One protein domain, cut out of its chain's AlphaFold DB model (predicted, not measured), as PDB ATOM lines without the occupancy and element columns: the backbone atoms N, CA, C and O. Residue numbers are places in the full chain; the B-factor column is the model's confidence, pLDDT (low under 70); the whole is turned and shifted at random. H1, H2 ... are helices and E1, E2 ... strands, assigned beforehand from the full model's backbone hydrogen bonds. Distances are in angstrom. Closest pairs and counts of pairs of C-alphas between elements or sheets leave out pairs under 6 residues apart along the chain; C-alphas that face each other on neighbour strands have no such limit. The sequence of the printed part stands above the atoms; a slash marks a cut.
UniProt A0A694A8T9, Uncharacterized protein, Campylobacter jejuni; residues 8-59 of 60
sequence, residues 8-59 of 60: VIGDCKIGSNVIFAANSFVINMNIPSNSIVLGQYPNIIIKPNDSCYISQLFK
ATOM      1  N   VAL A   8     362.564 273.438 290.805       92.94
ATOM      2  CA  VAL A   8     362.616 271.983 290.626       92.94
ATOM      3  C   VAL A   8     361.805 271.649 289.382       92.94
ATOM      4  O   VAL A   8     360.620 271.976 289.328       92.94
ATOM      5  N   ILE A   9     362.443 271.065 288.369       93.38
ATOM      6  CA  ILE A   9     361.834 270.823 287.055       93.38
ATOM      7  C   ILE A   9     362.009 269.356 286.642       93.38
ATOM      8  O   ILE A   9     363.097 268.793 286.742       93.38
ATOM      9  N   GLY A  10     360.941 268.758 286.112       92.31
ATOM     10  CA  GLY A  10     360.960 267.403 285.556       92.31
ATOM     11  C   GLY A  10     360.785 266.300 286.602       92.31
ATOM     12  O   GLY A  10     360.203 266.532 287.662       92.31
ATOM     13  N   ASP A  11     361.263 265.092 286.293       93.69
ATOM     14  CA  ASP A  11     361.092 263.916 287.160       93.69
ATOM     15  C   ASP A  11     362.112 263.938 288.307       93.69
ATOM     16  O   ASP A  11     363.272 263.553 288.150       93.69
ATOM     17  N   CYS A  12     361.689 264.462 289.460       92.44
ATOM     18  CA  CYS A  12     362.507 264.559 290.665       92.44
ATOM     19  C   CYS A  12     361.825 263.834 291.828       92.44
ATOM     20  O   CYS A  12     360.765 264.259 292.295       92.44
ATOM     21  N   LYS A  13     362.456 262.786 292.372       94.38
ATOM     22  CA  LYS A  13     362.009 262.168 293.631       94.38
ATOM     23  C   LYS A  13     362.696 262.850 294.806       94.38
ATOM     24  O   LYS A  13     363.913 262.760 294.948       94.38
ATOM     25  N   ILE A  14     361.918 263.533 295.642       93.12
ATOM     26  CA  ILE A  14     362.418 264.295 296.793       93.12
ATOM     27  C   ILE A  14     362.105 263.525 298.077       93.12
ATOM     28  O   ILE A  14     360.944 263.235 298.362       93.12
ATOM     29  N   GLY A  15     363.141 263.202 298.849       91.81
ATOM     30  CA  GLY A  15     363.008 262.565 300.157       91.81
ATOM     31  C   GLY A  15     362.450 263.484 301.251       91.81
ATOM     32  O   GLY A  15     362.243 264.687 301.073       91.81
ATOM     33  N   SER A  16     362.234 262.915 302.434       91.88
ATOM     34  CA  SER A  16     361.761 263.650 303.612       91.88
ATOM     35  C   SER A  16     362.868 264.526 304.204       91.88
ATOM     36  O   SER A  16     364.040 264.162 304.160       91.88
ATOM     37  N   ASN A  17     362.508 265.662 304.812       89.50
ATOM     38  CA  ASN A  17     363.460 266.584 305.456       89.50
ATOM     39  C   ASN A  17     364.581 267.093 304.517       89.50
ATOM     40  O   ASN A  17     365.751 267.192 304.890       89.50
ATOM     41  N   VAL A  18     364.211 267.402 303.272       91.12
ATOM     42  CA  VAL A  18     365.111 268.013 302.287       91.12
ATOM     43  C   VAL A  18     364.988 269.530 302.317       91.12
ATOM     44  O   VAL A  18     363.875 270.065 302.342       91.12
ATOM     45  N   ILE A  19     366.117 270.230 302.275       90.75
ATOM     46  CA  ILE A  19     366.198 271.689 302.243       90.75
ATOM     47  C   ILE A  19     366.826 272.133 300.924       90.75
ATOM     48  O   ILE A  19     367.948 271.762 300.613       90.75
ATOM     49  N   PHE A  20     366.122 272.966 300.165       92.25
ATOM     50  CA  PHE A  20     366.625 273.556 298.927       92.25
ATOM     51  C   PHE A  20     366.960 275.018 299.164       92.25
ATOM     52  O   PHE A  20     366.051 275.810 299.407       92.25
ATOM     53  N   ALA A  21     368.238 275.377 299.098       90.62
ATOM     54  CA  ALA A  21     368.695 276.737 299.354       90.62
ATOM     55  C   ALA A  21     368.113 277.762 298.369       90.62
ATOM     56  O   ALA A  21     367.591 277.414 297.303       90.62
ATOM     57  N   ALA A  22     368.208 279.042 298.734       90.25
ATOM     58  CA  ALA A  22     367.747 280.125 297.879       90.25
ATOM     59  C   ALA A  22     368.460 280.074 296.519       90.25
ATOM     60  O   ALA A  22     369.658 279.794 296.443       90.25
ATOM     61  N   ASN A  23     367.706 280.332 295.452       91.62
ATOM     62  CA  ASN A  23     368.173 280.255 294.071       91.62
ATOM     63  C   ASN A  23     368.746 278.880 293.667       91.62
ATOM     64  O   ASN A  23     369.578 278.799 292.766       91.62
ATOM     65  N   SER A  24     368.322 277.794 294.322       93.44
ATOM     66  CA  SER A  24     368.688 276.446 293.886       93.44
ATOM     67  C   SER A  24     367.952 276.046 292.608       93.44
ATOM     68  O   SER A  24     366.814 276.458 292.375       93.44
ATOM     69  N   PHE A  25     368.597 275.248 291.758       94.69
ATOM     70  CA  PHE A  25     367.992 274.774 290.513       94.69
ATOM     71  C   PHE A  25     368.277 273.296 290.285       94.69
ATOM     72  O   PHE A  25     369.434 272.917 290.127       94.69
ATOM     73  N   VAL A  26     367.224 272.483 290.260       93.25
ATOM     74  CA  VAL A  26     367.280 271.026 290.109       93.25
ATOM     75  C   VAL A  26     366.454 270.603 288.902       93.25
ATOM     76  O   VAL A  26     365.309 271.030 288.760       93.25
ATOM     77  N   ILE A  27     367.028 269.754 288.047       94.75
ATOM     78  CA  ILE A  27     366.352 269.179 286.881       94.75
ATOM     79  C   ILE A  27     366.581 267.665 286.859       94.75
ATOM     80  O   ILE A  27     367.731 267.241 286.943       94.75
ATOM     81  N   ASN A  28     365.508 266.877 286.709       93.81
ATOM     82  CA  ASN A  28     365.541 265.418 286.501       93.81
ATOM     83  C   ASN A  28     366.488 264.659 287.457       93.81
ATOM     84  O   ASN A  28     367.290 263.830 287.024       93.81
ATOM     85  N   MET A  29     366.443 264.978 288.755       90.25
ATOM     86  CA  MET A  29     367.363 264.414 289.745       90.25
ATOM     87  C   MET A  29     366.642 264.013 291.032       90.25
ATOM     88  O   MET A  29     365.784 264.732 291.545       90.25
ATOM     89  N   ASN A  30     367.046 262.871 291.588       93.81
ATOM     90  CA  ASN A  30     366.533 262.372 292.859       93.81
ATOM     91  C   ASN A  30     367.342 262.944 294.025       93.81
ATOM     92  O   ASN A  30     368.572 262.879 294.021       93.81
ATOM     93  N   ILE A  31     366.646 263.469 295.033       93.38
ATOM     94  CA  ILE A  31     367.248 264.042 296.237       93.38
ATOM     95  C   ILE A  31     366.950 263.126 297.429       93.38
ATOM     96  O   ILE A  31     365.775 262.921 297.749       93.38
ATOM     97  N   PRO A  32     367.977 262.577 298.102       93.62
ATOM     98  CA  PRO A  32     367.771 261.699 299.247       93.62
ATOM     99  C   PRO A  32     367.184 262.452 300.446       93.62
ATOM    100  O   PRO A  32     367.313 263.668 300.565       93.62
ATOM    101  N   SER A  33     366.543 261.716 301.356       93.44
ATOM    102  CA  SER A  33     366.042 262.268 302.622       93.44
ATOM    103  C   SER A  33     367.173 262.878 303.461       93.44
ATOM    104  O   SER A  33     368.333 262.503 303.302       93.44
ATOM    105  N   ASN A  34     366.840 263.796 304.375       91.25
ATOM    106  CA  ASN A  34     367.797 264.489 305.247       91.25
ATOM    107  C   ASN A  34     368.959 265.106 304.457       91.25
ATOM    108  O   ASN A  34     370.120 264.860 304.768       91.25
ATOM    109  N   SER A  35     368.656 265.878 303.413       91.19
ATOM    110  CA  SER A  35     369.677 266.467 302.541       91.19
ATOM    111  C   SER A  35     369.456 267.952 302.299       91.19
ATOM    112  O   SER A  35     368.341 268.460 302.386       91.19
ATOM    113  N   ILE A  36     370.537 268.647 301.972       91.06
ATOM    114  CA  ILE A  36     370.577 270.071 301.670       91.06
ATOM    115  C   ILE A  36     371.077 270.224 300.241       91.06
ATOM    116  O   ILE A  36     372.165 269.754 299.909       91.06
ATOM    117  N   VAL A  37     370.286 270.888 299.410       92.44
ATOM    118  CA  VAL A  37     370.586 271.160 298.009       92.44
ATOM    119  C   VAL A  37     371.033 272.608 297.869       92.44
ATOM    120  O   VAL A  37     370.302 273.538 298.217       92.44
ATOM    121  N   LEU A  38     372.242 272.784 297.348       91.25
ATOM    122  CA  LEU A  38     372.899 274.068 297.133       91.25
ATOM    123  C   LEU A  38     373.276 274.210 295.656       91.25
ATOM    124  O   LEU A  38     373.643 273.233 295.005       91.25
ATOM    125  N   GLY A  39     373.243 275.439 295.146       89.88
ATOM    126  CA  GLY A  39     373.657 275.729 293.775       89.88
ATOM    127  C   GLY A  39     372.605 275.388 292.719       89.88
ATOM    128  O   GLY A  39     371.439 275.129 293.017       89.88
ATOM    129  N   GLN A  40     373.019 275.449 291.458       93.06
ATOM    130  CA  GLN A  40     372.137 275.391 290.294       93.06
ATOM    131  C   GLN A  40     372.663 274.378 289.284       93.06
ATOM    132  O   GLN A  40     373.871 274.317 289.067       93.06
ATOM    133  N   TYR A  41     371.767 273.628 288.639       89.75
ATOM    134  CA  TYR A  41     372.114 272.708 287.557       89.75
ATOM    135  C   TYR A  41     372.989 273.398 286.491       89.75
ATOM    136  O   TYR A  41     372.642 274.503 286.064       89.75
ATOM    137  N   PRO A  42     374.099 272.773 286.043       87.81
ATOM    138  CA  PRO A  42     374.572 271.422 286.390       87.81
ATOM    139  C   PRO A  42     375.431 271.344 287.669       87.81
ATOM    140  O   PRO A  42     375.726 270.253 288.146       87.81
ATOM    141  N   ASN A  43     375.806 272.482 288.255       91.69
ATOM    142  CA  ASN A  43     376.690 272.588 289.420       91.69
ATOM    143  C   ASN A  43     375.906 272.542 290.741       91.69
ATOM    144  O   ASN A  43     375.889 273.505 291.517       91.69
ATOM    145  N   ILE A  44     375.222 271.426 290.985       90.62
ATOM    146  CA  ILE A  44     374.464 271.202 292.219       90.62
ATOM    147  C   ILE A  44     375.355 270.504 293.244       90.62
ATOM    148  O   ILE A  44     376.057 269.547 292.928       90.62
ATOM    149  N   ILE A  45     375.283 270.952 294.494       90.69
ATOM    150  CA  ILE A  45     375.947 270.319 295.631       90.69
ATOM    151  C   ILE A  45     374.865 269.798 296.570       90.69
ATOM    152  O   ILE A  45     374.037 270.565 297.062       90.69
ATOM    153  N   ILE A  46     374.890 268.493 296.835       91.19
ATOM    154  CA  ILE A  46     374.006 267.842 297.803       91.19
ATOM    155  C   ILE A  46     374.845 267.463 299.017       91.19
ATOM    156  O   ILE A  46     375.860 266.778 298.883       91.19
ATOM    157  N   LYS A  47     374.430 267.916 300.198       88.38
ATOM    158  CA  LYS A  47     375.070 267.569 301.472       88.38
ATOM    159  C   LYS A  47     374.070 266.912 302.415       88.38
ATOM    160  O   LYS A  47     372.893 267.266 302.361       88.38
ATOM    161  N   PRO A  48     374.507 265.998 303.294       87.50
ATOM    162  CA  PRO A  48     373.658 265.516 304.371       87.50
ATOM    163  C   PRO A  48     373.240 266.678 305.281       87.50
ATOM    164  O   PRO A  48     373.998 267.618 305.534       87.50
ATOM    165  N   ASN A  49     371.995 266.622 305.737       77.31
ATOM    166  CA  ASN A  49     371.411 267.551 306.688       77.31
ATOM    167  C   ASN A  49     371.829 267.151 308.108       77.31
ATOM    168  O   ASN A  49     371.030 266.613 308.876       77.31
ATOM    169  N   ASP A  50     373.095 267.400 308.436       75.25
ATOM    170  CA  ASP A  50     373.560 267.324 309.815       75.25
ATOM    171  C   ASP A  50     373.012 268.536 310.577       75.25
ATOM    172  O   ASP A  50     373.189 269.689 310.164       75.25
ATOM    173  N   SER A  51     372.345 268.281 311.705       62.12
ATOM    174  CA  SER A  51     371.620 269.290 312.500       62.12
ATOM    175  C   SER A  51     372.462 270.521 312.859       62.12
ATOM    176  O   SER A  51     371.939 271.632 312.965       62.12
ATOM    177  N   CYS A  52     373.779 270.346 312.989       59.28
ATOM    178  CA  CYS A  52     374.723 271.420 313.270       59.28
ATOM    179  C   CYS A  52     374.826 272.434 312.111       59.28
ATOM    180  O   CYS A  52     374.777 273.641 312.347       59.28
ATOM    181  N   TYR A  53     374.880 271.974 310.856       63.59
ATOM    182  CA  TYR A  53     375.174 272.825 309.696       63.59
ATOM    183  C   TYR A  53     374.007 273.751 309.322       63.59
ATOM    184  O   TYR A  53     374.200 274.940 309.070       63.59
ATOM    185  N   ILE A  54     372.774 273.238 309.367       67.06
ATOM    186  CA  ILE A  54     371.557 274.045 309.172       67.06
ATOM    187  C   ILE A  54     371.456 275.132 310.232       67.06
ATOM    188  O   ILE A  54     371.226 276.293 309.906       67.06
ATOM    189  N   SER A  55     371.687 274.787 311.499       63.16
ATOM    190  CA  SER A  55     371.605 275.777 312.573       63.16
ATOM    191  C   SER A  55     372.596 276.935 312.393       63.16
ATOM    192  O   SER A  55     372.318 278.035 312.851       63.16
ATOM    193  N   GLN A  56     373.725 276.718 311.708       65.25
ATOM    194  CA  GLN A  56     374.698 277.765 311.381       65.25
ATOM    195  C   GLN A  56     374.284 278.596 310.158       65.25
ATOM    196  O   GLN A  56     374.491 279.806 310.151       65.25
ATOM    197  N   LEU A  57     373.676 277.969 309.147       67.19
ATOM    198  CA  LEU A  57     373.205 278.634 307.925       67.19
ATOM    199  C   LEU A  57     371.959 279.505 308.136       67.19
ATOM    200  O   LEU A  57     371.820 280.520 307.462       67.19
ATOM    201  N   PHE A  58     371.069 279.118 309.054       64.38
ATOM    202  CA  PHE A  58     369.772 279.776 309.293       64.38
ATOM    203  C   PHE A  58     369.727 280.625 310.572       64.38
ATOM    204  O   PHE A  58     368.654 281.035 311.001       64.38
ATOM    205  N   LYS A  59     370.880 280.874 311.207       60.16
ATOM    206  CA  LYS A  59     370.991 281.721 312.409       60.16
ATOM    207  C   LYS A  59     371.062 283.227 312.122       60.16
ATOM    208  O   LYS A  59     371.237 283.991 313.069       60.16
TER     209      LYS A  59
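AT A GLANCE: This is residues 8 to 59 of the 60 residues of an uncharacterized protein of Campylobacter jejuni (UniProt A0A694A8T9). Residues 8 to 40 are wound in nearly two stacked turns, a short and loosely formed solenoid, and E3 folds back along E2 as a hairpin on one side of the stack. Residues 8 to 9 pair in parallel with residues 26 to 27 of E1, residues 19 to 20 pair in parallel with residues 36 to 37 of E2, and the small helix H1 lies past the end of E3, at one end of the longest axis. The printed part has 52 residues with three named strands and one named helix, in the order E1, E2, E3, H1; the sheet has the order E2 - E3, antiparallel. The class is mixed, helices and strands, though under half of the residues, 22, are in named elements. The whole is compact, with a radius of gyration of the C-alphas of 10.8 A, and elongated, spanning 31 by 20 by 12 A.

HOW THE PARTS SIT: E2, residues 35 to 40, and E3, residues 43 to 48, are antiparallel neighbours and a hairpin, with 167 degrees between their directions. C-alphas 35 and 48 face each other at 4.5 A, as do C-alphas 39 and 44 at 4.9 A. Within hydrogen-bond range are N 36 and O 47 at 2.8 A, and N 45 and O 38 at 2.9 A. E1, residues 25 to 27, pairs with no named strand. The closest C-alphas of E1 and E2 are those of Phe 25 and Gln 40, 4.2 A apart. The closest C-alphas of E1 and E3 are those of Val 26 and Ile 44, 7.5 A apart. H1, residues 51 to 57, is apart from E1 and from E2. In H1 every O i to N i+4 pair is within hydrogen-bond range.

IN THESE COORDINATES: E2 is 15.4 A long, from C-alpha 35 at (369.677, 266.467, 302.541) to Gln 40. E3 is 16.8 A long, from Asn 43 to Pro 48. E1, from Phe 25 at (367.992, 274.774, 290.513) to Ile 27, measures 6.9 A. H1 measures 10.5 A and ends with C-alpha 57 at (373.205, 278.634, 307.925).

THE WHOLE: The two C-alphas farthest apart are those of Asp 11 and Lys 59, 32.4 A. The printed part, residues 8 to 59, has no cut. The links E2 to E3 and E3 to H1 are tight, and the link E1 to E2, of 7 residues, is short; no link is long. Residues 8 to 24, before E1, hold no named element. The mean pLDDT of the printed part is 86.3, and the residues under 70 are 51 to 59, which include H1 with a mean of 64.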